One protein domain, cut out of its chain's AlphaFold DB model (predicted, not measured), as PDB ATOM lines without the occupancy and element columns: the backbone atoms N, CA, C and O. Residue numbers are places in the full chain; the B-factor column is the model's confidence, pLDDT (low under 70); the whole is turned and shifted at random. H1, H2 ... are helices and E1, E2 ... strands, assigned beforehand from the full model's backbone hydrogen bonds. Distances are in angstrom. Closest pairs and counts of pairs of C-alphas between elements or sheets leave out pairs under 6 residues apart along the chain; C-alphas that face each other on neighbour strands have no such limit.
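AT A GLANCE: This is residues 1 to 139 and 268 to 278 of the 278 residues of an uncharacterized protein of Methanothermobacter sp. MT-2 (UniProt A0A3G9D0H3). One very long helix, H1, makes a stalk whose residues 3 to 41 stick out, with residues 1 and 2, from a small compact head. In the head, a sheet of three strands has the last part of H1 near its E3 edge and the short helices H2 and H3 by E2, while residues 60 to 90, with no named element, link H1 to H2. The printed part has 150 residues with three named helices, then three named strands; the sheet, E2 E1 E3, is antiparallel and the class mixed. The whole is extended, with a radius of gyration of the C-alphas of 28.1 A and spans of 97 by 35 by 26 A.

HOW THE PARTS SIT: In order come H1, residues 3 to 59; H2, 91 to 99; H3, 101 to 107; E1, 112 to 119; E2, 127 to 130; and E3, 268 to 277. H1 only grazes the sheet, with residues 43 to 58; its closest C-alphas to E3 are Val 50 and Ala 276, 7.3 A. H2 lies over E2, at a height over the sheet of 8.7 A; their closest C-alphas, Lys 98 and Ile 129, are 4.5 A apart. H2 and H3 only just touch, only at the corner, with 3 pairs of C-alphas within 8 A, the closest Leu 97 and Ser 104 at 6.3 A. E1 and E2 form a hairpin, with N 127 and O 117 within hydrogen-bond range at 2.8 A. E1 and E3 are antiparallel, with N 114 and O 275 at 2.8 A. In H1, H2 and H3 every O i to N i+4 pair is within hydrogen-bond range.

IN THESE COORDINATES: H1 is 83.2 A long, from C-alpha 3 at (-52.579, -74.653, 63.647). H2 is 12.1 A, H3 10.2 A, E1 23.2 A and E2 9.2 A. E3, 28.8 A, ends at C-alpha 277 at (-25.472, -23.491, 30.105).

THE WHOLE: The C-alphas of Met 1 and Asp 123, the two farthest apart, are 98.7 A apart. Residues 140 to 267 are not printed; C-alphas 139 and 268 are 27.7 A apart across the cut. The link H1 to H2 is long. The pLDDT is under 70 at residues 1 to 5, 135 and 137 to 138.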
ATOM      1  N   MET A   1     -48.852 -79.818  66.979       50.31
ATOM      2  CA  MET A   1     -48.435 -78.453  66.585       50.31
ATOM      3  C   MET A   1     -49.695 -77.643  66.351       50.31
ATOM      4  O   MET A   1     -50.526 -78.077  65.571       50.31
ATOM      5  N   ASN A   2     -49.889 -76.551  67.095       54.09
ATOM      6  CA  ASN A   2     -51.117 -75.753  67.055       54.09
ATOM      7  C   ASN A   2     -51.236 -75.008  65.719       54.09
ATOM      8  O   ASN A   2     -50.433 -74.115  65.451       54.09
ATOM      9  N   GLU A   3     -52.265 -75.317  64.927       61.78
ATOM     10  CA  GLU A   3     -52.579 -74.653  63.647       61.78
ATOM     11  C   GLU A   3     -52.627 -73.120  63.768       61.78
ATOM     12  O   GLU A   3     -52.186 -72.407  62.873       61.78
ATOM     13  N   LYS A   4     -53.046 -72.598  64.928       62.09
ATOM     14  CA  LYS A   4     -53.088 -71.155  65.218       62.09
ATOM     15  C   LYS A   4     -51.712 -70.473  65.207       62.09
ATOM     16  O   LYS A   4     -51.617 -69.314  64.823       62.09
ATOM     17  N   GLY A   5     -50.653 -71.175  65.619       67.44
ATOM     18  CA  GLY A   5     -49.285 -70.639  65.604       67.44
ATOM     19  C   GLY A   5     -48.677 -70.616  64.200       67.44
ATOM     20  O   GLY A   5     -47.901 -69.717  63.882       67.44
ATOM     21  N   LEU A   6     -49.078 -71.566  63.347       71.25
ATOM     22  CA  LEU A   6     -48.659 -71.620  61.946       71.25
ATOM     23  C   LEU A   6     -49.281 -70.463  61.147       71.25
ATOM     24  O   LEU A   6     -48.563 -69.765  60.440       71.25
ATOM     25  N   VAL A   7     -50.584 -70.212  61.340       77.31
ATOM     26  CA  VAL A   7     -51.319 -69.109  60.691       77.31
ATOM     27  C   VAL A   7     -50.737 -67.745  61.077       77.31
ATOM     28  O   VAL A   7     -50.508 -66.910  60.206       77.31
ATOM     29  N   PHE A   8     -50.419 -67.534  62.359       80.56
ATOM     30  CA  PHE A   8     -49.802 -66.287  62.830       80.56
ATOM     31  C   PHE A   8     -48.419 -66.042  62.201       80.56
ATOM     32  O   PHE A   8     -48.114 -64.931  61.772       80.56
ATOM     33  N   SER A   9     -47.590 -67.086  62.092       85.62
ATOM     34  CA  SER A   9     -46.269 -66.988  61.461       85.62
ATOM     35  C   SER A   9     -46.355 -66.676  59.966       85.62
ATOM     36  O   SER A   9     -45.550 -65.889  59.471       85.62
ATOM     37  N   THR A  10     -47.294 -67.289  59.239       87.38
ATOM     38  CA  THR A  10     -47.471 -67.027  57.803       87.38
ATOM     39  C   THR A  10     -48.001 -65.622  57.538       87.38
ATOM     40  O   THR A  10     -47.554 -64.977  56.595       87.38
ATOM     41  N   ASP A  11     -48.896 -65.126  58.393       89.06
ATOM     42  CA  ASP A  11     -49.488 -63.791  58.265       89.06
ATOM     43  C   ASP A  11     -48.471 -62.683  58.601       89.06
ATOM     44  O   ASP A  11     -48.376 -61.661  57.914       89.06
ATOM     45  N   MET A  12     -47.603 -62.935  59.590       89.38
ATOM     46  CA  MET A  12     -46.469 -62.062  59.901       89.38
ATOM     47  C   MET A  12     -45.455 -62.008  58.745       89.38
ATOM     48  O   MET A  12     -44.970 -60.929  58.400       89.38
ATOM     49  N   LEU A  13     -45.157 -63.150  58.116       92.12
ATOM     50  CA  LEU A  13     -44.220 -63.224  56.991       92.12
ATOM     51  C   LEU A  13     -44.789 -62.538  55.738       92.12
ATOM     52  O   LEU A  13     -44.080 -61.770  55.088       92.12
ATOM     53  N   LEU A  14     -46.079 -62.734  55.446       91.25
ATOM     54  CA  LEU A  14     -46.778 -62.033  54.366       91.25
ATOM     55  C   LEU A  14     -46.786 -60.513  54.592       91.25
ATOM     56  O   LEU A  14     -46.460 -59.754  53.679       91.25
ATOM     57  N   SER A  15     -47.079 -60.068  55.815       93.81
ATOM     58  CA  SER A  15     -47.042 -58.646  56.183       93.81
ATOM     59  C   SER A  15     -45.648 -58.037  55.998       93.81
ATOM     60  O   SER A  15     -45.522 -56.911  55.518       93.81
ATOM     61  N   MET A  16     -44.586 -58.787  56.313       92.25
ATOM     62  CA  MET A  16     -43.202 -58.345  56.117       92.25
ATOM     63  C   MET A  16     -42.832 -58.228  54.629       92.25
ATOM     64  O   MET A  16     -42.174 -57.265  54.229       92.25
ATOM     65  N   ILE A  17     -43.293 -59.162  53.789       95.06
ATOM     66  CA  ILE A  17     -43.123 -59.083  52.329       95.06
ATOM     67  C   ILE A  17     -43.839 -57.843  51.781       95.06
ATOM     68  O   ILE A  17     -43.246 -57.062  51.042       95.06
ATOM     69  N   ILE A  18     -45.086 -57.606  52.184       95.00
ATOM     70  CA  ILE A  18     -45.839 -56.423  51.744       95.00
ATOM     71  C   ILE A  18     -45.128 -55.135  52.191       95.00
ATOM     72  O   ILE A  18     -44.964 -54.214  51.391       95.00
ATOM     73  N   LEU A  19     -44.634 -55.085  53.431       95.44
ATOM     74  CA  LEU A  19     -43.907 -53.929  53.956       95.44
ATOM     75  C   LEU A  19     -42.617 -53.648  53.172       95.44
ATOM     76  O   LEU A  19     -42.344 -52.498  52.834       95.44
ATOM     77  N   THR A  20     -41.836 -54.681  52.847       94.38
ATOM     78  CA  THR A  20     -40.596 -54.519  52.064       94.38
ATOM     79  C   THR A  20     -40.869 -54.025  50.643       94.38
ATOM     80  O   THR A  20     -40.142 -53.155  50.166       94.38
ATOM     81  N   ILE A  21     -41.947 -54.484  50.000       95.88
ATOM     82  CA  ILE A  21     -42.385 -53.973  48.692       95.88
ATOM     83  C   ILE A  21     -42.770 -52.489  48.796       95.88
ATOM     84  O   ILE A  21     -42.315 -51.683  47.982       95.88
ATOM     85  N   ILE A  22     -43.555 -52.102  49.808       95.38
ATOM     86  CA  ILE A  22     -43.969 -50.702  50.012       95.38
ATOM     87  C   ILE A  22     -42.752 -49.798  50.241       95.38
ATOM     88  O   ILE A  22     -42.661 -48.730  49.633       95.38
ATOM     89  N   ILE A  23     -41.803 -50.223  51.081       95.19
ATOM     90  CA  ILE A  23     -40.570 -49.470  51.346       95.19
ATOM     91  C   ILE A  23     -39.720 -49.369  50.074       95.19
ATOM     92  O   ILE A  23     -39.232 -48.284  49.764       95.19
ATOM     93  N   GLY A  24     -39.583 -50.457  49.310       94.19
ATOM     94  CA  GLY A  24     -38.826 -50.470  48.058       94.19
ATOM     95  C   GLY A  24     -39.386 -49.498  47.015       94.19
ATOM     96  O   GLY A  24     -38.642 -48.689  46.462       94.19
ATOM     97  N   ILE A  25     -40.708 -49.514  46.800       94.19
ATOM     98  CA  ILE A  25     -41.381 -48.577  45.884       94.19
ATOM     99  C   ILE A  25     -41.235 -47.138  46.392       94.19
ATOM    100  O   ILE A  25     -40.912 -46.243  45.615       94.19
ATOM    101  N   SER A  26     -41.422 -46.913  47.696       93.94
ATOM    102  CA  SER A  26     -41.298 -45.581  48.300       93.94
ATOM    103  C   SER A  26     -39.882 -45.021  48.163       93.94
ATOM    104  O   SER A  26     -39.731 -43.852  47.828       93.94
ATOM    105  N   SER A  27     -38.847 -45.845  48.362       92.94
ATOM    106  CA  SER A  27     -37.449 -45.437  48.183       92.94
ATOM    107  C   SER A  27     -37.190 -44.971  46.753       92.94
ATOM    108  O   SER A  27     -36.663 -43.882  46.557       92.94
ATOM    109  N   ASN A  28     -37.635 -45.744  45.758       93.94
ATOM    110  CA  ASN A  28     -37.458 -45.381  44.353       93.94
ATOM    111  C   ASN A  28     -38.193 -44.073  44.000       93.94
ATOM    112  O   ASN A  28     -37.643 -43.200  43.333       93.94
ATOM    113  N   LEU A  29     -39.422 -43.896  44.500       91.00
ATOM    114  CA  LEU A  29     -40.172 -42.650  44.313       91.00
ATOM    115  C   LEU A  29     -39.473 -41.448  44.964       91.00
ATOM    116  O   LEU A  29     -39.455 -40.361  44.385       91.00
ATOM    117  N   ILE A  30     -38.883 -41.634  46.148       92.06
ATOM    118  CA  ILE A  30     -38.110 -40.594  46.832       92.06
ATOM    119  C   ILE A  30     -36.868 -40.222  46.017       92.06
ATOM    120  O   ILE A  30     -36.585 -39.032  45.879       92.06
ATOM    121  N   ASP A  31     -36.152 -41.197  45.462       93.31
ATOM    122  CA  ASP A  31     -34.935 -40.948  44.684       93.31
ATOM    123  C   ASP A  31     -35.235 -40.206  43.373       93.31
ATOM    124  O   ASP A  31     -34.586 -39.200  43.077       93.31
ATOM    125  N   ILE A  32     -36.289 -40.604  42.649       90.56
ATOM    126  CA  ILE A  32     -36.761 -39.886  41.453       90.56
ATOM    127  C   ILE A  32     -37.144 -38.444  41.804       90.56
ATOM    128  O   ILE A  32     -36.728 -37.498  41.134       90.56
ATOM    129  N   ASN A  33     -37.914 -38.248  42.879       90.31
ATOM    130  CA  ASN A  33     -38.351 -36.912  43.273       90.31
ATOM    131  C   ASN A  33     -37.176 -36.030  43.726       90.31
ATOM    132  O   ASN A  33     -37.157 -34.829  43.451       90.31
ATOM    133  N   ARG A  34     -36.169 -36.612  44.388       88.75
ATOM    134  CA  ARG A  34     -34.926 -35.914  44.742       88.75
ATOM    135  C   ARG A  34     -34.169 -35.456  43.504       88.75
ATOM    136  O   ARG A  34     -33.738 -34.307  43.486       88.75
ATOM    137  N   GLN A  35     -34.042 -36.309  42.490       86.50
ATOM    138  CA  GLN A  35     -33.379 -35.948  41.239       86.50
ATOM    139  C   GLN A  35     -34.099 -34.782  40.547       86.50
ATOM    140  O   GLN A  35     -33.475 -33.757  40.285       86.50
ATOM    141  N   ILE A  36     -35.420 -34.882  40.362       86.81
ATOM    142  CA  ILE A  36     -36.235 -33.818  39.750       86.81
ATOM    143  C   ILE A  36     -36.123 -32.510  40.546       86.81
ATOM    144  O   ILE A  36     -35.974 -31.428  39.978       86.81
ATOM    145  N   THR A  37     -36.186 -32.588  41.878       86.06
ATOM    146  CA  THR A  37     -36.060 -31.407  42.745       86.06
ATOM    147  C   THR A  37     -34.679 -30.771  42.606       86.06
ATOM    148  O   THR A  37     -34.576 -29.549  42.531       86.06
ATOM    149  N   HIS A  38     -33.622 -31.582  42.549       85.44
ATOM    150  CA  HIS A  38     -32.261 -31.091  42.380       85.44
ATOM    151  C   HIS A  38     -32.073 -30.395  41.027       85.44
ATOM    152  O   HIS A  38     -31.585 -29.268  40.998       85.44
ATOM    153  N   GLU A  39     -32.514 -31.014  39.930       84.88
ATOM    154  CA  GLU A  39     -32.440 -30.442  38.577       84.88
ATOM    155  C   GLU A  39     -33.211 -29.112  38.482       84.88
ATOM    156  O   GLU A  39     -32.672 -28.108  38.014       84.88
ATOM    157  N   ASN A  40     -34.431 -29.052  39.029       85.94
ATOM    158  CA  ASN A  40     -35.230 -27.822  39.058       85.94
ATOM    159  C   ASN A  40     -34.577 -26.702  39.879       85.94
ATOM    160  O   ASN A  40     -34.622 -25.537  39.478       85.94
ATOM    161  N   LEU A  41     -33.969 -27.036  41.023       85.56
ATOM    162  CA  LEU A  41     -33.243 -26.062  41.835       85.56
ATOM    163  C   LEU A  41     -32.035 -25.511  41.073       85.56
ATOM    164  O   LEU A  41     -31.879 -24.293  41.013       85.56
ATOM    165  N   GLN A  42     -31.217 -26.375  40.460       83.12
ATOM    166  CA  GLN A  42     -30.058 -25.953  39.664       83.12
ATOM    167  C   GLN A  42     -30.470 -25.006  38.537       83.12
ATOM    168  O   GLN A  42     -29.889 -23.929  38.389       83.12
ATOM    169  N   ARG A  43     -31.531 -25.357  37.803       84.88
ATOM    170  CA  ARG A  43     -32.083 -24.507  36.750       84.88
ATOM    171  C   ARG A  43     -32.525 -23.151  37.290       84.88
ATOM    172  O   ARG A  43     -32.095 -22.129  36.771       84.88
ATOM    173  N   TYR A  44     -33.326 -23.120  38.355       87.62
ATOM    174  CA  TYR A  44     -33.778 -21.861  38.952       87.62
ATOM    175  C   TYR A  44     -32.606 -20.971  39.401       87.62
ATOM    176  O   TYR A  44     -32.610 -19.762  39.160       87.62
ATOM    177  N   TYR A  45     -31.579 -21.557  40.025       87.12
ATOM    178  CA  TYR A  45     -30.378 -20.822  40.424       87.12
ATOM    179  C   TYR A  45     -29.620 -20.256  39.222       87.12
ATOM    180  O   TYR A  45     -29.225 -19.090  39.268       87.12
ATOM    181  N   LEU A  46     -29.454 -21.043  38.154       87.56
ATOM    182  CA  LEU A  46     -28.823 -20.600  36.912       87.56
ATOM    183  C   LEU A  46     -29.594 -19.433  36.286       87.56
ATOM    184  O   LEU A  46     -29.004 -18.391  36.003       87.56
ATOM    185  N   GLU A  47     -30.911 -19.580  36.122       89.44
ATOM    186  CA  GLU A  47     -31.774 -18.543  35.547       89.44
ATOM    187  C   GLU A  47     -31.664 -17.233  36.336       89.44
ATOM    188  O   GLU A  47     -31.497 -16.155  35.755       89.44
ATOM    189  N   ARG A  48     -31.680 -17.324  37.672       90.62
ATOM    190  CA  ARG A  48     -31.548 -16.164  38.555       90.62
ATOM    191  C   ARG A  48     -30.180 -15.495  38.430       90.62
ATOM    192  O   ARG A  48     -30.137 -14.291  38.203       90.62
ATOM    193  N   ILE A  49     -29.083 -16.248  38.551       90.19
ATOM    194  CA  ILE A  49     -27.720 -15.692  38.498       90.19
ATOM    195  C   ILE A  49     -27.469 -15.045  37.138       90.19
ATOM    196  O   ILE A  49     -27.023 -13.903  37.076       90.19
ATOM    197  N   VAL A  50     -27.809 -15.726  36.040       91.62
ATOM    198  CA  VAL A  50     -27.609 -15.181  34.692       91.62
ATOM    199  C   VAL A  50     -28.455 -13.923  34.489       91.62
ATOM    200  O   VAL A  50     -27.969 -12.951  33.908       91.62
ATOM    201  N   SER A  51     -29.684 -13.888  35.014       92.56
ATOM    202  CA  SER A  51     -30.554 -12.710  34.929       92.56
ATOM    203  C   SER A  51     -30.050 -11.529  35.746       92.56
ATOM    204  O   SER A  51     -29.976 -10.421  35.214       92.56
ATOM    205  N   GLU A  52     -29.689 -11.741  37.008       91.81
ATOM    206  CA  GLU A  52     -29.167 -10.692  37.886       91.81
ATOM    207  C   GLU A  52     -27.846 -10.141  37.347       91.81
ATOM    208  O   GLU A  52     -27.717  -8.931  37.165       91.81
ATOM    209  N   THR A  53     -26.914 -11.019  36.972       91.12
ATOM    210  CA  THR A  53     -25.636 -10.626  36.374       91.12
ATOM    211  C   THR A  53     -25.833  -9.842  35.082       91.12
ATOM    212  O   THR A  53     -25.202  -8.802  34.899       91.12
ATOM    213  N   THR A  54     -26.718 -10.293  34.185       92.50
ATOM    214  CA  THR A  54     -26.997  -9.573  32.931       92.50
ATOM    215  C   THR A  54     -27.582  -8.192  33.212       92.50
ATOM    216  O   THR A  54     -27.187  -7.211  32.584       92.50
ATOM    217  N   GLN A  55     -28.486  -8.085  34.189       92.06
ATOM    218  CA  GLN A  55     -29.075  -6.808  34.570       92.06
ATOM    219  C   GLN A  55     -28.033  -5.854  35.160       92.06
ATOM    220  O   GLN A  55     -28.008  -4.679  34.792       92.06
ATOM    221  N   THR A  56     -27.158  -6.347  36.039       91.81
ATOM    222  CA  THR A  56     -26.050  -5.564  36.595       91.81
ATOM    223  C   THR A  56     -25.091  -5.119  35.499       91.81
ATOM    224  O   THR A  56     -24.714  -3.951  35.472       91.81
ATOM    225  N   LEU A  57     -24.746  -6.006  34.565       92.88
ATOM    226  CA  LEU A  57     -23.840  -5.702  33.463       92.88
ATOM    227  C   LEU A  57     -24.401  -4.612  32.538       92.88
ATOM    228  O   LEU A  57     -23.646  -3.750  32.101       92.88
ATOM    229  N   ILE A  58     -25.707  -4.625  32.260       94.00
ATOM    230  CA  ILE A  58     -26.363  -3.637  31.386       94.00
ATOM    231  C   ILE A  58     -26.569  -2.296  32.100       94.00
ATOM    232  O   ILE A  58     -26.341  -1.252  31.497       94.00
ATOM    233  N   ASN A  59     -26.996  -2.310  33.367       93.06
ATOM    234  CA  ASN A  59     -27.439  -1.096  34.063       93.06
ATOM    235  C   ASN A  59     -26.340  -0.378  34.851       93.06
ATOM    236  O   ASN A  59     -26.554   0.750  35.295       93.06
ATOM    237  N   SER A  60     -25.216  -1.045  35.112       93.31
ATOM    238  CA  SER A  60     -24.110  -0.480  35.879       93.31
ATOM    239  C   SER A  60     -22.994  -0.009  34.951       93.31
ATOM    240  O   SER A  60     -22.656  -0.721  34.000       93.31
ATOM    241  N   PRO A  61     -22.331   1.119  35.261       92.31
ATOM    242  CA  PRO A  61     -21.108   1.510  34.573       92.31
ATOM    243  C   PRO A  61     -19.905   0.651  34.987       92.31
ATOM    244  O   PRO A  61     -18.848   0.744  34.365       92.31
ATOM    245  N   GLY A  62     -20.059  -0.184  36.016       92.12
ATOM    246  CA  GLY A  62     -18.973  -0.947  36.614       92.12
ATOM    247  C   GLY A  62     -18.219  -0.147  37.671       92.12
ATOM    248  O   GLY A  62     -18.538   1.007  37.962       92.12
ATOM    249  N   SER A  63     -17.226  -0.791  38.276       91.69
ATOM    250  CA  SER A  63     -16.377  -0.190  39.300       91.69
ATOM    251  C   SER A  63     -14.910  -0.557  39.065       91.69
ATOM    252  O   SER A  63     -14.609  -1.750  38.972       91.69
ATOM    253  N   PRO A  64     -13.993   0.427  38.997       92.50
ATOM    254  CA  PRO A  64     -14.260   1.872  38.910       92.50
ATOM    255  C   PRO A  64     -14.987   2.242  37.603       92.50
ATOM    256  O   PRO A  64     -14.971   1.472  36.654       92.50
ATOM    257  N   SER A  65     -15.640   3.405  37.531       89.44
ATOM    258  CA  SER A  65     -16.526   3.769  36.404       89.44
ATOM    259  C   SER A  65     -15.832   3.914  35.042       89.44
ATOM    260  O   SER A  65     -16.507   3.866  34.014       89.44
ATOM    261  N   ASN A  66     -14.509   4.094  35.050       91.06
ATOM    262  CA  ASN A  66     -13.622   4.246  33.895       91.06
ATOM    263  C   ASN A  66     -12.702   3.024  33.690       91.06
ATOM    264  O   ASN A  66     -11.599   3.155  33.144       91.06
ATOM    265  N   TRP A  67     -13.106   1.847  34.182       92.75
ATOM    266  CA  TRP A  67     -12.305   0.620  34.156       92.75
ATOM    267  C   TRP A  67     -11.818   0.219  32.753       92.75
ATOM    268  O   TRP A  67     -10.791  -0.448  32.626       92.75
ATOM    269  N   GLU A  68     -12.494   0.659  31.694       92.31
ATOM    270  CA  GLU A  68     -12.115   0.438  30.299       92.31
ATOM    271  C   GLU A  68     -10.769   1.062  29.918       92.31
ATOM    272  O   GLU A  68     -10.064   0.544  29.050       92.31
ATOM    273  N   THR A  69     -10.383   2.134  30.613       91.19
ATOM    274  CA  THR A  69      -9.121   2.856  30.396       91.19
ATOM    275  C   THR A  69      -7.965   2.317  31.236       91.19
ATOM    276  O   THR A  69      -6.809   2.661  30.993       91.19
ATOM    277  N   LEU A  70      -8.249   1.455  32.217       89.25
ATOM    278  CA  LEU A  70      -7.233   0.957  33.135       89.25
ATOM    279  C   LEU A  70      -6.358  -0.132  32.488       89.25
ATOM    280  O   LEU A  70      -6.860  -0.985  31.739       89.25
ATOM    281  N   PRO A  71      -5.044  -0.136  32.783       85.19
ATOM    282  CA  PRO A  71      -4.142  -1.185  32.319       85.19
ATOM    283  C   PRO A  71      -4.337  -2.496  33.095       85.19
ATOM    284  O   PRO A  71      -4.199  -3.564  32.508       85.19
ATOM    285  N   ASP A  72      -4.689  -2.416  34.381       85.31
ATOM    286  CA  ASP A  72      -4.893  -3.562  35.273       85.31
ATOM    287  C   ASP A  72      -6.388  -3.789  35.556       85.31
ATOM    288  O   ASP A  72      -7.140  -2.854  35.840       85.31
ATOM    289  N   THR A  73      -6.808  -5.053  35.490       83.69
ATOM    290  CA  THR A  73      -8.193  -5.516  35.635       83.69
ATOM    291  C   THR A  73      -8.432  -6.362  36.894       83.69
ATOM    292  O   THR A  73      -9.484  -6.998  37.044       83.69
ATOM    293  N   THR A  74      -7.479  -6.382  37.831       81.62
ATOM    294  CA  THR A  74      -7.532  -7.236  39.028       81.62
ATOM    295  C   THR A  74      -8.731  -6.913  39.933       81.62
ATOM    296  O   THR A  74      -9.488  -7.823  40.280       81.62
ATOM    297  N   ASN A  75      -8.987  -5.630  40.217       85.00
ATOM    298  CA  ASN A  75     -10.066  -5.158  41.108       85.00
ATOM    299  C   ASN A  75     -11.261  -4.537  40.364       85.00
ATOM    300  O   ASN A  75     -11.975  -3.698  40.909       85.00
ATOM    301  N   VAL A  76     -11.462  -4.926  39.106       90.06
ATOM    302  CA  VAL A  76     -12.532  -4.388  38.264       90.06
ATOM    303  C   VAL A  76     -13.792  -5.240  38.383       90.06
ATOM    304  O   VAL A  76     -13.750  -6.461  38.216       90.06
ATOM    305  N   ILE A  77     -14.922  -4.572  38.614       89.81
ATOM    306  CA  ILE A  77     -16.266  -5.130  38.454       89.81
ATOM    307  C   ILE A  77     -16.820  -4.582  37.135       89.81
ATOM    308  O   ILE A  77     -17.106  -3.383  37.060       89.81
ATOM    309  N   PRO A  78     -16.957  -5.411  36.087       90.88
ATOM    310  CA  PRO A  78     -17.389  -4.939  34.782       90.88
ATOM    311  C   PRO A  78     -18.856  -4.505  34.806       90.88
ATOM    312  O   PRO A  78     -19.726  -5.163  35.376       90.88
ATOM    313  N   GLY A  79     -19.117  -3.398  34.130       93.50
ATOM    314  CA  GLY A  79     -20.442  -2.886  33.812       93.50
ATOM    315  C   GLY A  79     -20.339  -2.127  32.498       93.50
ATOM    316  O   GLY A  79     -19.302  -1.526  32.227       93.50
ATOM    317  N   LEU A  80     -21.352  -2.223  31.645       94.62
ATOM    318  CA  LEU A  80     -21.305  -1.725  30.273       94.62
ATOM    319  C   LEU A  80     -22.003  -0.383  30.103       94.62
ATOM    320  O   LEU A  80     -21.837   0.230  29.052       94.62
ATOM    321  N   SER A  81     -22.760   0.098  31.090       94.19
ATOM    322  CA  SER A  81     -23.481   1.356  30.927       94.19
ATOM    323  C   SER A  81     -22.522   2.544  30.817       94.19
ATOM    324  O   SER A  81     -21.425   2.577  31.394       94.19
ATOM    325  N   THR A  82     -22.955   3.567  30.089       91.19
ATOM    326  CA  THR A  82     -22.318   4.883  30.137       91.19
ATOM    327  C   THR A  82     -22.457   5.483  31.540       91.19
ATOM    328  O   THR A  82     -23.352   5.113  32.305       91.19
ATOM    329  N   ASN A  83     -21.573   6.421  31.882       85.44
ATOM    330  CA  ASN A  83     -21.642   7.137  33.163       85.44
ATOM    331  C   ASN A  83     -22.796   8.154  33.194       85.44
ATOM    332  O   ASN A  83     -23.283   8.505  34.263       85.44
ATOM    333  N   GLU A  84     -23.233   8.615  32.021       81.00
ATOM    334  CA  GLU A  84     -24.291   9.619  31.867       81.00
ATOM    335  C   GLU A  84     -25.691   9.003  31.882       81.00
ATOM    336  O   GLU A  84     -26.650   9.634  32.327       81.00
ATOM    337  N   SER A  85     -25.829   7.769  31.388       79.38
ATOM    338  CA  SER A  85     -27.120   7.099  31.289       79.38
ATOM    339  C   SER A  85     -26.999   5.590  31.500       79.38
ATOM    340  O   SER A  85     -26.250   4.892  30.816       79.38
ATOM    341  N   SER A  86     -27.808   5.064  32.418       76.75
ATOM    342  CA  SER A  86     -27.836   3.636  32.760       76.75
ATOM    343  C   SER A  86     -28.416   2.740  31.657       76.75
ATOM    344  O   SER A  86     -28.388   1.525  31.791       76.75
ATOM    345  N   ASN A  87     -28.971   3.323  30.587       82.94
ATOM    346  CA  ASN A  87     -29.680   2.597  29.524       82.94
ATOM    347  C   ASN A  87     -28.925   2.580  28.185       82.94
ATOM    348  O   ASN A  87     -29.393   1.960  27.227       82.94
ATOM    349  N   VAL A  88     -27.788   3.277  28.103       93.94
ATOM    350  CA  VAL A  88     -26.902   3.267  26.936       93.94
ATOM    351  C   VAL A  88     -25.632   2.527  27.320       93.94
ATOM    352  O   VAL A  88     -25.014   2.845  28.334       93.94
ATOM    353  N   LEU A  89     -25.259   1.538  26.519       95.56
ATOM    354  CA  LEU A  89     -24.028   0.785  26.657       95.56
ATOM    355  C   LEU A  89     -22.893   1.500  25.930       95.56
ATOM    356  O   LEU A  89     -23.058   1.916  24.781       95.56
ATOM    357  N   SER A  90     -21.752   1.589  26.605       95.75
ATOM    358  CA  SER A  90     -20.513   2.134  26.069       95.75
ATOM    359  C   SER A  90     -19.781   1.088  25.237       95.75
ATOM    360  O   SER A  90     -19.427   0.008  25.721       95.75
ATOM    361  N   TYR A  91     -19.506   1.427  23.985       94.62
ATOM    362  CA  TYR A  91     -18.773   0.567  23.070       94.62
ATOM    363  C   TYR A  91     -17.318   0.348  23.488       94.62
ATOM    364  O   TYR A  91     -16.814  -0.760  23.343       94.62
ATOM    365  N   ASP A  92     -16.665   1.340  24.099       93.06
ATOM    366  CA  ASP A  92     -15.307   1.173  24.633       93.06
ATOM    367  C   ASP A  92     -15.262   0.097  25.722       93.06
ATOM    368  O   ASP A  92     -14.387  -0.774  25.712       93.06
ATOM    369  N   LYS A  93     -16.253   0.105  26.624       94.44
ATOM    370  CA  LYS A  93     -16.409  -0.918  27.668       94.44
ATOM    371  C   LYS A  93     -16.660  -2.294  27.059       94.44
ATOM    372  O   LYS A  93     -16.044  -3.274  27.476       94.44
ATOM    373  N   ILE A  94     -17.502  -2.375  26.026       94.75
ATOM    374  CA  ILE A  94     -17.750  -3.613  25.270       94.75
ATOM    375  C   ILE A  94     -16.453  -4.131  24.625       94.75
ATOM    376  O   ILE A  94     -16.123  -5.311  24.763       94.75
ATOM    377  N   CYS A  95     -15.693  -3.262  23.956       92.44
ATOM    378  CA  CYS A  95     -14.425  -3.601  23.314       92.44
ATOM    379  C   CYS A  95     -13.375  -4.067  24.325       92.44
ATOM    380  O   CYS A  95     -12.732  -5.092  24.097       92.44
ATOM    381  N   LYS A  96     -13.232  -3.373  25.461       92.88
ATOM    382  CA  LYS A  96     -12.313  -3.785  26.528       92.88
ATOM    383  C   LYS A  96     -12.708  -5.137  27.112       92.88
ATOM    384  O   LYS A  96     -11.835  -5.983  27.307       92.88
ATOM    385  N   LEU A  97     -14.002  -5.357  27.359       92.81
ATOM    386  CA  LEU A  97     -14.496  -6.628  27.884       92.81
ATOM    387  C   LEU A  97     -14.205  -7.780  26.918       92.81
ATOM    388  O   LEU A  97     -13.687  -8.809  27.336       92.81
ATOM    389  N   LYS A  98     -14.473  -7.577  25.624       92.38
ATOM    390  CA  LYS A  98     -14.157  -8.540  24.562       92.38
ATOM    391  C   LYS A  98     -12.655  -8.841  24.483       92.38
ATOM    392  O   LYS A  98     -12.268  -9.984  24.270       92.38
ATOM    393  N   ALA A  99     -11.810  -7.824  24.646       90.75
ATOM    394  CA  ALA A  99     -10.358  -7.969  24.592       90.75
ATOM    395  C   ALA A  99      -9.749  -8.592  25.863       90.75
ATOM    396  O   ALA A  99      -8.580  -8.971  25.838       90.75
ATOM    397  N   THR A 100     -10.513  -8.707  26.959       90.62
ATOM    398  CA  THR A 100     -10.013  -9.166  28.266       90.62
ATOM    399  C   THR A 100     -10.776 -10.410  28.749       90.62
ATOM    400  O   THR A 100     -11.725 -10.291  29.533       90.62
ATOM    401  N   PRO A 101     -10.359 -11.627  28.344       84.06
ATOM    402  CA  PRO A 101     -11.040 -12.869  28.720       84.06
ATOM    403  C   PRO A 101     -11.178 -13.064  30.237       84.06
ATOM    404  O   PRO A 101     -12.205 -13.551  30.705       84.06
ATOM    405  N   GLU A 102     -10.191 -12.622  31.021       85.38
ATOM    406  CA  GLU A 102     -10.211 -12.714  32.486       85.38
ATOM    407  C   GLU A 102     -11.417 -12.000  33.111       85.38
ATOM    408  O   GLU A 102     -12.056 -12.537  34.015       85.38
ATOM    409  N   LEU A 103     -11.776 -10.815  32.601       85.81
ATOM    410  CA  LEU A 103     -12.962 -10.082  33.047       85.81
ATOM    411  C   LEU A 103     -14.246 -10.787  32.624       85.81
ATOM    412  O   LEU A 103     -15.180 -10.878  33.418       85.81
ATOM    413  N   SER A 104     -14.282 -11.333  31.407       81.19
ATOM    414  CA  SER A 104     -15.451 -12.068  30.916       81.19
ATOM    415  C   SER A 104     -15.762 -13.309  31.768       81.19
ATOM    416  O   SER A 104     -16.927 -13.616  32.019       81.19
ATOM    417  N   ASN A 105     -14.727 -13.968  32.300       80.81
ATOM    418  CA  ASN A 105     -14.862 -15.130  33.179       80.81
ATOM    419  C   ASN A 105     -15.304 -14.762  34.603       80.81
ATOM    420  O   ASN A 105     -15.915 -15.586  35.281       80.81
ATOM    421  N   LYS A 106     -15.056 -13.523  35.050       83.44
ATOM    422  CA  LYS A 106     -15.565 -13.013  36.335       83.44
ATOM    423  C   LYS A 106     -17.068 -12.714  36.310       83.44
ATOM    424  O   LYS A 106     -17.681 -12.717  37.372       83.44
ATOM    425  N   ILE A 107     -17.659 -12.447  35.138       83.69
ATOM    426  CA  ILE A 107     -19.084 -12.082  35.007       83.69
ATOM    427  C   ILE A 107     -19.985 -13.255  35.413       83.69
ATOM    428  O   ILE A 107     -20.899 -13.086  36.216       83.69
ATOM    429  N   LEU A 108     -19.712 -14.451  34.890       82.25
ATOM    430  CA  LEU A 108     -20.453 -15.677  35.193       82.25
ATOM    431  C   LEU A 108     -19.468 -16.778  35.603       82.25
ATOM    432  O   LEU A 108     -19.064 -17.584  34.764       82.25
ATOM    433  N   PRO A 109     -19.033 -16.806  36.875       75.69
ATOM    434  CA  PRO A 109     -18.133 -17.849  37.341       75.69
ATOM    435  C   PRO A 109     -18.859 -19.201  37.324       75.69
ATOM    436  O   PRO A 109     -19.992 -19.299  37.787       75.69
ATOM    437  N   GLN A 110     -18.182 -20.248  36.838       77.81
ATOM    438  CA  GLN A 110     -18.674 -21.640  36.811       77.81
ATOM    439  C   GLN A 110     -19.868 -21.908  35.875       77.81
ATOM    440  O   GLN A 110     -20.456 -22.983  35.940       77.81
ATOM    441  N   VAL A 111     -20.217 -20.960  35.001       82.94
ATOM    442  CA  VAL A 111     -21.294 -21.105  34.015       82.94
ATOM    443  C   VAL A 111     -20.727 -20.843  32.630       82.94
ATOM    444  O   VAL A 111     -20.083 -19.816  32.395       82.94
ATOM    445  N   HIS A 112     -21.000 -21.760  31.709       87.31
ATOM    446  CA  HIS A 112     -20.651 -21.560  30.316       87.31
ATOM    447  C   HIS A 112     -21.599 -20.547  29.688       87.31
ATOM    448  O   HIS A 112     -22.810 -20.601  29.918       87.31
ATOM    449  N   ALA A 113     -21.069 -19.585  28.930       88.69
ATOM    450  CA  ALA A 113     -21.905 -18.530  28.373       88.69
ATOM    451  C   ALA A 113     -21.365 -17.910  27.086       88.69
ATOM    452  O   ALA A 113     -20.189 -17.554  26.988       88.69
ATOM    453  N   ASN A 114     -22.290 -17.650  26.166       91.38
ATOM    454  CA  ASN A 114     -22.102 -16.815  24.991       91.38
ATOM    455  C   ASN A 114     -22.805 -15.482  25.199       91.38
ATOM    456  O   ASN A 114     -23.999 -15.438  25.492       91.38
ATOM    457  N   ILE A 115     -22.069 -14.390  25.012       92.75
ATOM    458  CA  ILE A 115     -22.592 -13.028  25.131       92.75
ATOM    459  C   ILE A 115     -22.386 -12.347  23.786       92.75
ATOM    460  O   ILE A 115     -21.248 -12.174  23.341       92.75
ATOM    461  N   THR A 116     -23.485 -11.977  23.133       95.12
ATOM    462  CA  THR A 116     -23.465 -11.333  21.816       95.12
ATOM    463  C   THR A 116     -24.414 -10.145  21.791       95.12
ATOM    464  O   THR A 116     -25.541 -10.225  22.275       95.12
ATOM    465  N   ILE A 117     -23.955  -9.045  21.204       96.00
ATOM    466  CA  ILE A 117     -24.771  -7.863  20.936       96.00
ATOM    467  C   ILE A 117     -25.132  -7.871  19.455       96.00
ATOM    468  O   ILE A 117     -24.241  -7.896  18.606       96.00
ATOM    469  N   TYR A 118     -26.425  -7.829  19.156       96.06
ATOM    470  CA  TYR A 118     -26.958  -7.759  17.799       96.06
ATOM    471  C   TYR A 118     -27.507  -6.354  17.541       96.06
ATOM    472  O   TYR A 118     -28.587  -6.023  18.039       96.06
ATOM    473  N   PRO A 119     -26.793  -5.505  16.787       96.00
ATOM    474  CA  PRO A 119     -27.337  -4.229  16.347       96.00
ATOM    475  C   PRO A 119     -28.593  -4.460  15.504       96.00
ATOM    476  O   PRO A 119     -28.634  -5.365  14.674       96.00
ATOM    477  N   LYS A 120     -29.629  -3.637  15.693       94.25
ATOM    478  CA  LYS A 120     -30.816  -3.685  14.817       94.25
ATOM    479  C   LYS A 120     -30.523  -3.159  13.412       94.25
ATOM    480  O   LYS A 120     -31.280  -3.437  12.488       94.25
ATOM    481  N   ASN A 121     -29.462  -2.367  13.270       92.69
ATOM    482  CA  ASN A 121     -28.973  -1.909  11.983       92.69
ATOM    483  C   ASN A 121     -28.039  -2.970  11.376       92.69
ATOM    484  O   ASN A 121     -26.989  -3.255  11.946       92.69
ATOM    485  N   ASN A 122     -28.413  -3.505  10.211       89.56
ATOM    486  CA  ASN A 122     -27.675  -4.558   9.509       89.56
ATOM    487  C   ASN A 122     -26.307  -4.113   8.966       89.56
ATOM    488  O   ASN A 122     -25.488  -4.968   8.641       89.56
ATOM    489  N   ASP A 123     -26.054  -2.805   8.875       88.12
ATOM    490  CA  ASP A 123     -24.748  -2.272   8.473       88.12
ATOM    491  C   ASP A 123     -23.677  -2.519   9.547       88.12
ATOM    492  O   ASP A 123     -22.480  -2.522   9.258       88.12
ATOM    493  N   ILE A 124     -24.103  -2.748  10.794       93.00
ATOM    494  CA  ILE A 124     -23.218  -3.008  11.923       93.00
ATOM    495  C   ILE A 124     -23.262  -4.510  12.241       93.00
ATOM    496  O   ILE A 124     -24.316  -5.033  12.616       93.00
ATOM    497  N   PRO A 125     -22.134  -5.233  12.135       93.44
ATOM    498  CA  PRO A 125     -22.104  -6.659  12.399       93.44
ATOM    499  C   PRO A 125     -22.303  -6.953  13.896       93.44
ATOM    500  O   PRO A 125     -21.950  -6.128  14.747       93.44
ATOM    501  N   PRO A 126     -22.803  -8.154  14.242       94.62
ATOM    502  CA  PRO A 126     -22.911  -8.583  15.629       94.62
ATOM    503  C   PRO A 126     -21.564  -8.551  16.359       94.62
ATOM    504  O   PRO A 126     -20.528  -8.952  15.821       94.62
ATOM    505  N   ILE A 127     -21.583  -8.112  17.615       94.19
ATOM    506  CA  ILE A 127     -20.397  -8.054  18.468       94.19
ATOM    507  C   ILE A 127     -20.439  -9.233  19.428       94.19
ATOM    508  O   ILE A 127     -21.184  -9.234  20.409       94.19
ATOM    509  N   GLN A 128     -19.602 -10.226  19.165       92.75
ATOM    510  CA  GLN A 128     -19.401 -11.338  20.081       92.75
ATOM    511  C   GLN A 128     -18.395 -10.935  21.167       92.75
ATOM    512  O   GLN A 128     -17.237 -10.638  20.861       92.75
ATOM    513  N   ILE A 129     -18.857 -10.873  22.418       90.00
ATOM    514  CA  ILE A 129     -18.047 -10.520  23.597       90.00
ATOM    515  C   ILE A 129     -17.408 -11.774  24.182       90.00
ATOM    516  O   ILE A 129     -16.220 -11.783  24.486       90.00
ATOM    517  N   LYS A 130     -18.214 -12.826  24.333       85.88
ATOM    518  CA  LYS A 130     -17.796 -14.114  24.876       85.88
ATOM    519  C   LYS A 130     -18.361 -15.221  23.998       85.88
ATOM    520  O   LYS A 130     -19.541 -15.174  23.646       85.88
ATOM    521  N   SER A 131     -17.507 -16.172  23.636       84.19
ATOM    522  CA  SER A 131     -17.867 -17.362  22.874       84.19
ATOM    523  C   SER A 131     -17.173 -18.564  23.481       84.19
ATOM    524  O   SER A 131     -15.949 -18.648  23.448       84.19
ATOM    525  N   GLU A 132     -17.951 -19.486  24.009       83.94
ATOM    526  CA  GLU A 132     -17.498 -20.785  24.464       83.94
ATOM    527  C   GLU A 132     -18.109 -21.862  23.571       83.94
ATOM    528  O   GLU A 132     -19.277 -21.796  23.175       83.94
ATOM    529  N   GLU A 133     -17.287 -22.841  23.207       77.69
ATOM    530  CA  GLU A 133     -17.735 -23.992  22.435       77.69
ATOM    531  C   GLU A 133     -18.448 -24.988  23.354       77.69
ATOM    532  O   GLU A 133     -17.989 -25.291  24.455       77.69
ATOM    533  N   GLY A 134     -19.575 -25.519  22.890       70.75
ATOM    534  CA  GLY A 134     -20.337 -26.527  23.610       70.75
ATOM    535  C   GLY A 134     -21.591 -26.923  22.843       70.75
ATOM    536  O   GLY A 134     -22.167 -26.114  22.121       70.75
ATOM    537  N   ASN A 135     -22.027 -28.170  23.026       68.12
ATOM    538  CA  ASN A 135     -23.345 -28.647  22.598       68.12
ATOM    539  C   ASN A 135     -24.195 -28.919  23.844       68.12
ATOM    540  O   ASN A 135     -24.373 -30.082  24.225       68.12
ATOM    541  N   PRO A 136     -24.657 -27.865  24.536       72.50
ATOM    542  CA  PRO A 136     -25.445 -28.033  25.743       72.50
ATOM    543  C   PRO A 136     -26.773 -28.726  25.452       72.50
ATOM    544  O   PRO A 136     -27.436 -28.451  24.452       72.50
ATOM    545  N   LYS A 137     -27.178 -29.616  26.361       65.88
ATOM    546  CA  LYS A 137     -28.517 -30.219  26.334       65.88
ATOM    547  C   LYS A 137     -29.596 -29.218  26.745       65.88
ATOM    548  O   LYS A 137     -30.712 -29.299  26.244       65.88
ATOM    549  N   GLU A 138     -29.252 -28.281  27.627       69.50
ATOM    550  CA  GLU A 138     -30.143 -27.231  28.111       69.50
ATOM    551  C   GLU A 138     -29.448 -25.875  28.045       69.50
ATOM    552  O   GLU A 138     -28.322 -25.710  28.512       69.50
ATOM    553  N   THR A 139     -30.136 -24.896  27.465       81.69
ATOM    554  CA  THR A 139     -29.651 -23.520  27.351       81.69
ATOM    555  C   THR A 139     -30.654 -22.566  27.954       81.69
ATOM    556  O   THR A 139     -31.849 -22.638  27.655       81.69
ATOM    557  N   GLN A 268     -27.496   3.425  18.622       94.62
ATOM    558  CA  GLN A 268     -28.319   2.443  17.921       94.62
ATOM    559  C   GLN A 268     -29.000   1.486  18.906       94.62
ATOM    560  O   GLN A 268     -28.367   1.041  19.871       94.62
ATOM    561  N   PRO A 269     -30.255   1.087  18.643       95.94
ATOM    562  CA  PRO A 269     -30.875  -0.011  19.363       95.94
ATOM    563  C   PRO A 269     -30.172  -1.333  19.026       95.94
ATOM    564  O   PRO A 269     -29.902  -1.634  17.861       95.94
ATOM    565  N   CYS A 270     -29.914  -2.137  20.051       96.12
ATOM    566  CA  CYS A 270     -29.292  -3.451  19.945       96.12
ATOM    567  C   CYS A 270     -30.033  -4.465  20.823       96.12
ATOM    568  O   CYS A 270     -30.620  -4.098  21.841       96.12
ATOM    569  N   ASP A 271     -29.968  -5.742  20.464       95.94
ATOM    570  CA  ASP A 271     -30.348  -6.837  21.350       95.94
ATOM    571  C   ASP A 271     -29.097  -7.370  22.051       95.94
ATOM    572  O   ASP A 271     -28.167  -7.863  21.411       95.94
ATOM    573  N   PHE A 272     -29.071  -7.269  23.375       95.31
ATOM    574  CA  PHE A 272     -28.078  -7.898  24.229       95.31
ATOM    575  C   PHE A 272     -28.543  -9.317  24.553       95.31
ATOM    576  O   PHE A 272     -29.530  -9.504  25.274       95.31
ATOM    577  N   VAL A 273     -27.850 -10.311  23.998       94.94
ATOM    578  CA  VAL A 273     -28.223 -11.721  24.111       94.94
ATOM    579  C   VAL A 273     -27.168 -12.487  24.898       94.94
ATOM    580  O   VAL A 273     -25.995 -12.515  24.522       94.94
ATOM    581  N   VAL A 274     -27.610 -13.142  25.971       93.44
ATOM    582  CA  VAL A 274     -26.809 -14.083  26.759       93.44
ATOM    583  C   VAL A 274     -27.406 -15.469  26.602       93.44
ATOM    584  O   VAL A 274     -28.580 -15.671  26.902       93.44
ATOM    585  N   VAL A 275     -26.598 -16.418  26.145       92.12
ATOM    586  CA  VAL A 275     -26.934 -17.843  26.107       92.12
ATOM    587  C   VAL A 275     -26.031 -18.538  27.113       92.12
ATOM    588  O   VAL A 275     -24.820 -18.502  26.937       92.12
ATOM    589  N   ALA A 276     -26.595 -19.132  28.160       90.62
ATOM    590  CA  ALA A 276     -25.849 -19.762  29.245       90.62
ATOM    591  C   ALA A 276     -26.232 -21.237  29.421       90.62
ATOM    592  O   ALA A 276     -27.378 -21.612  29.169       90.62
ATOM    593  N   TRP A 277     -25.281 -22.062  29.854       88.62
ATOM    594  CA  TRP A 277     -25.472 -23.491  30.105       88.62
ATOM    595  C   TRP A 277     -24.496 -24.027  31.163       88.62
ATOM    596  O   TRP A 277     -23.552 -23.342  31.565       88.62
ATOM    597  N   ILE A 278     -24.759 -25.254  31.617       79.31
ATOM    598  CA  ILE A 278     -23.928 -26.038  32.545       79.31
ATOM    599  C   ILE A 278     -23.428 -27.281  31.809       79.31
ATOM    600  O   ILE A 278     -24.214 -27.843  31.009       79.31
TER     601      ILE A 278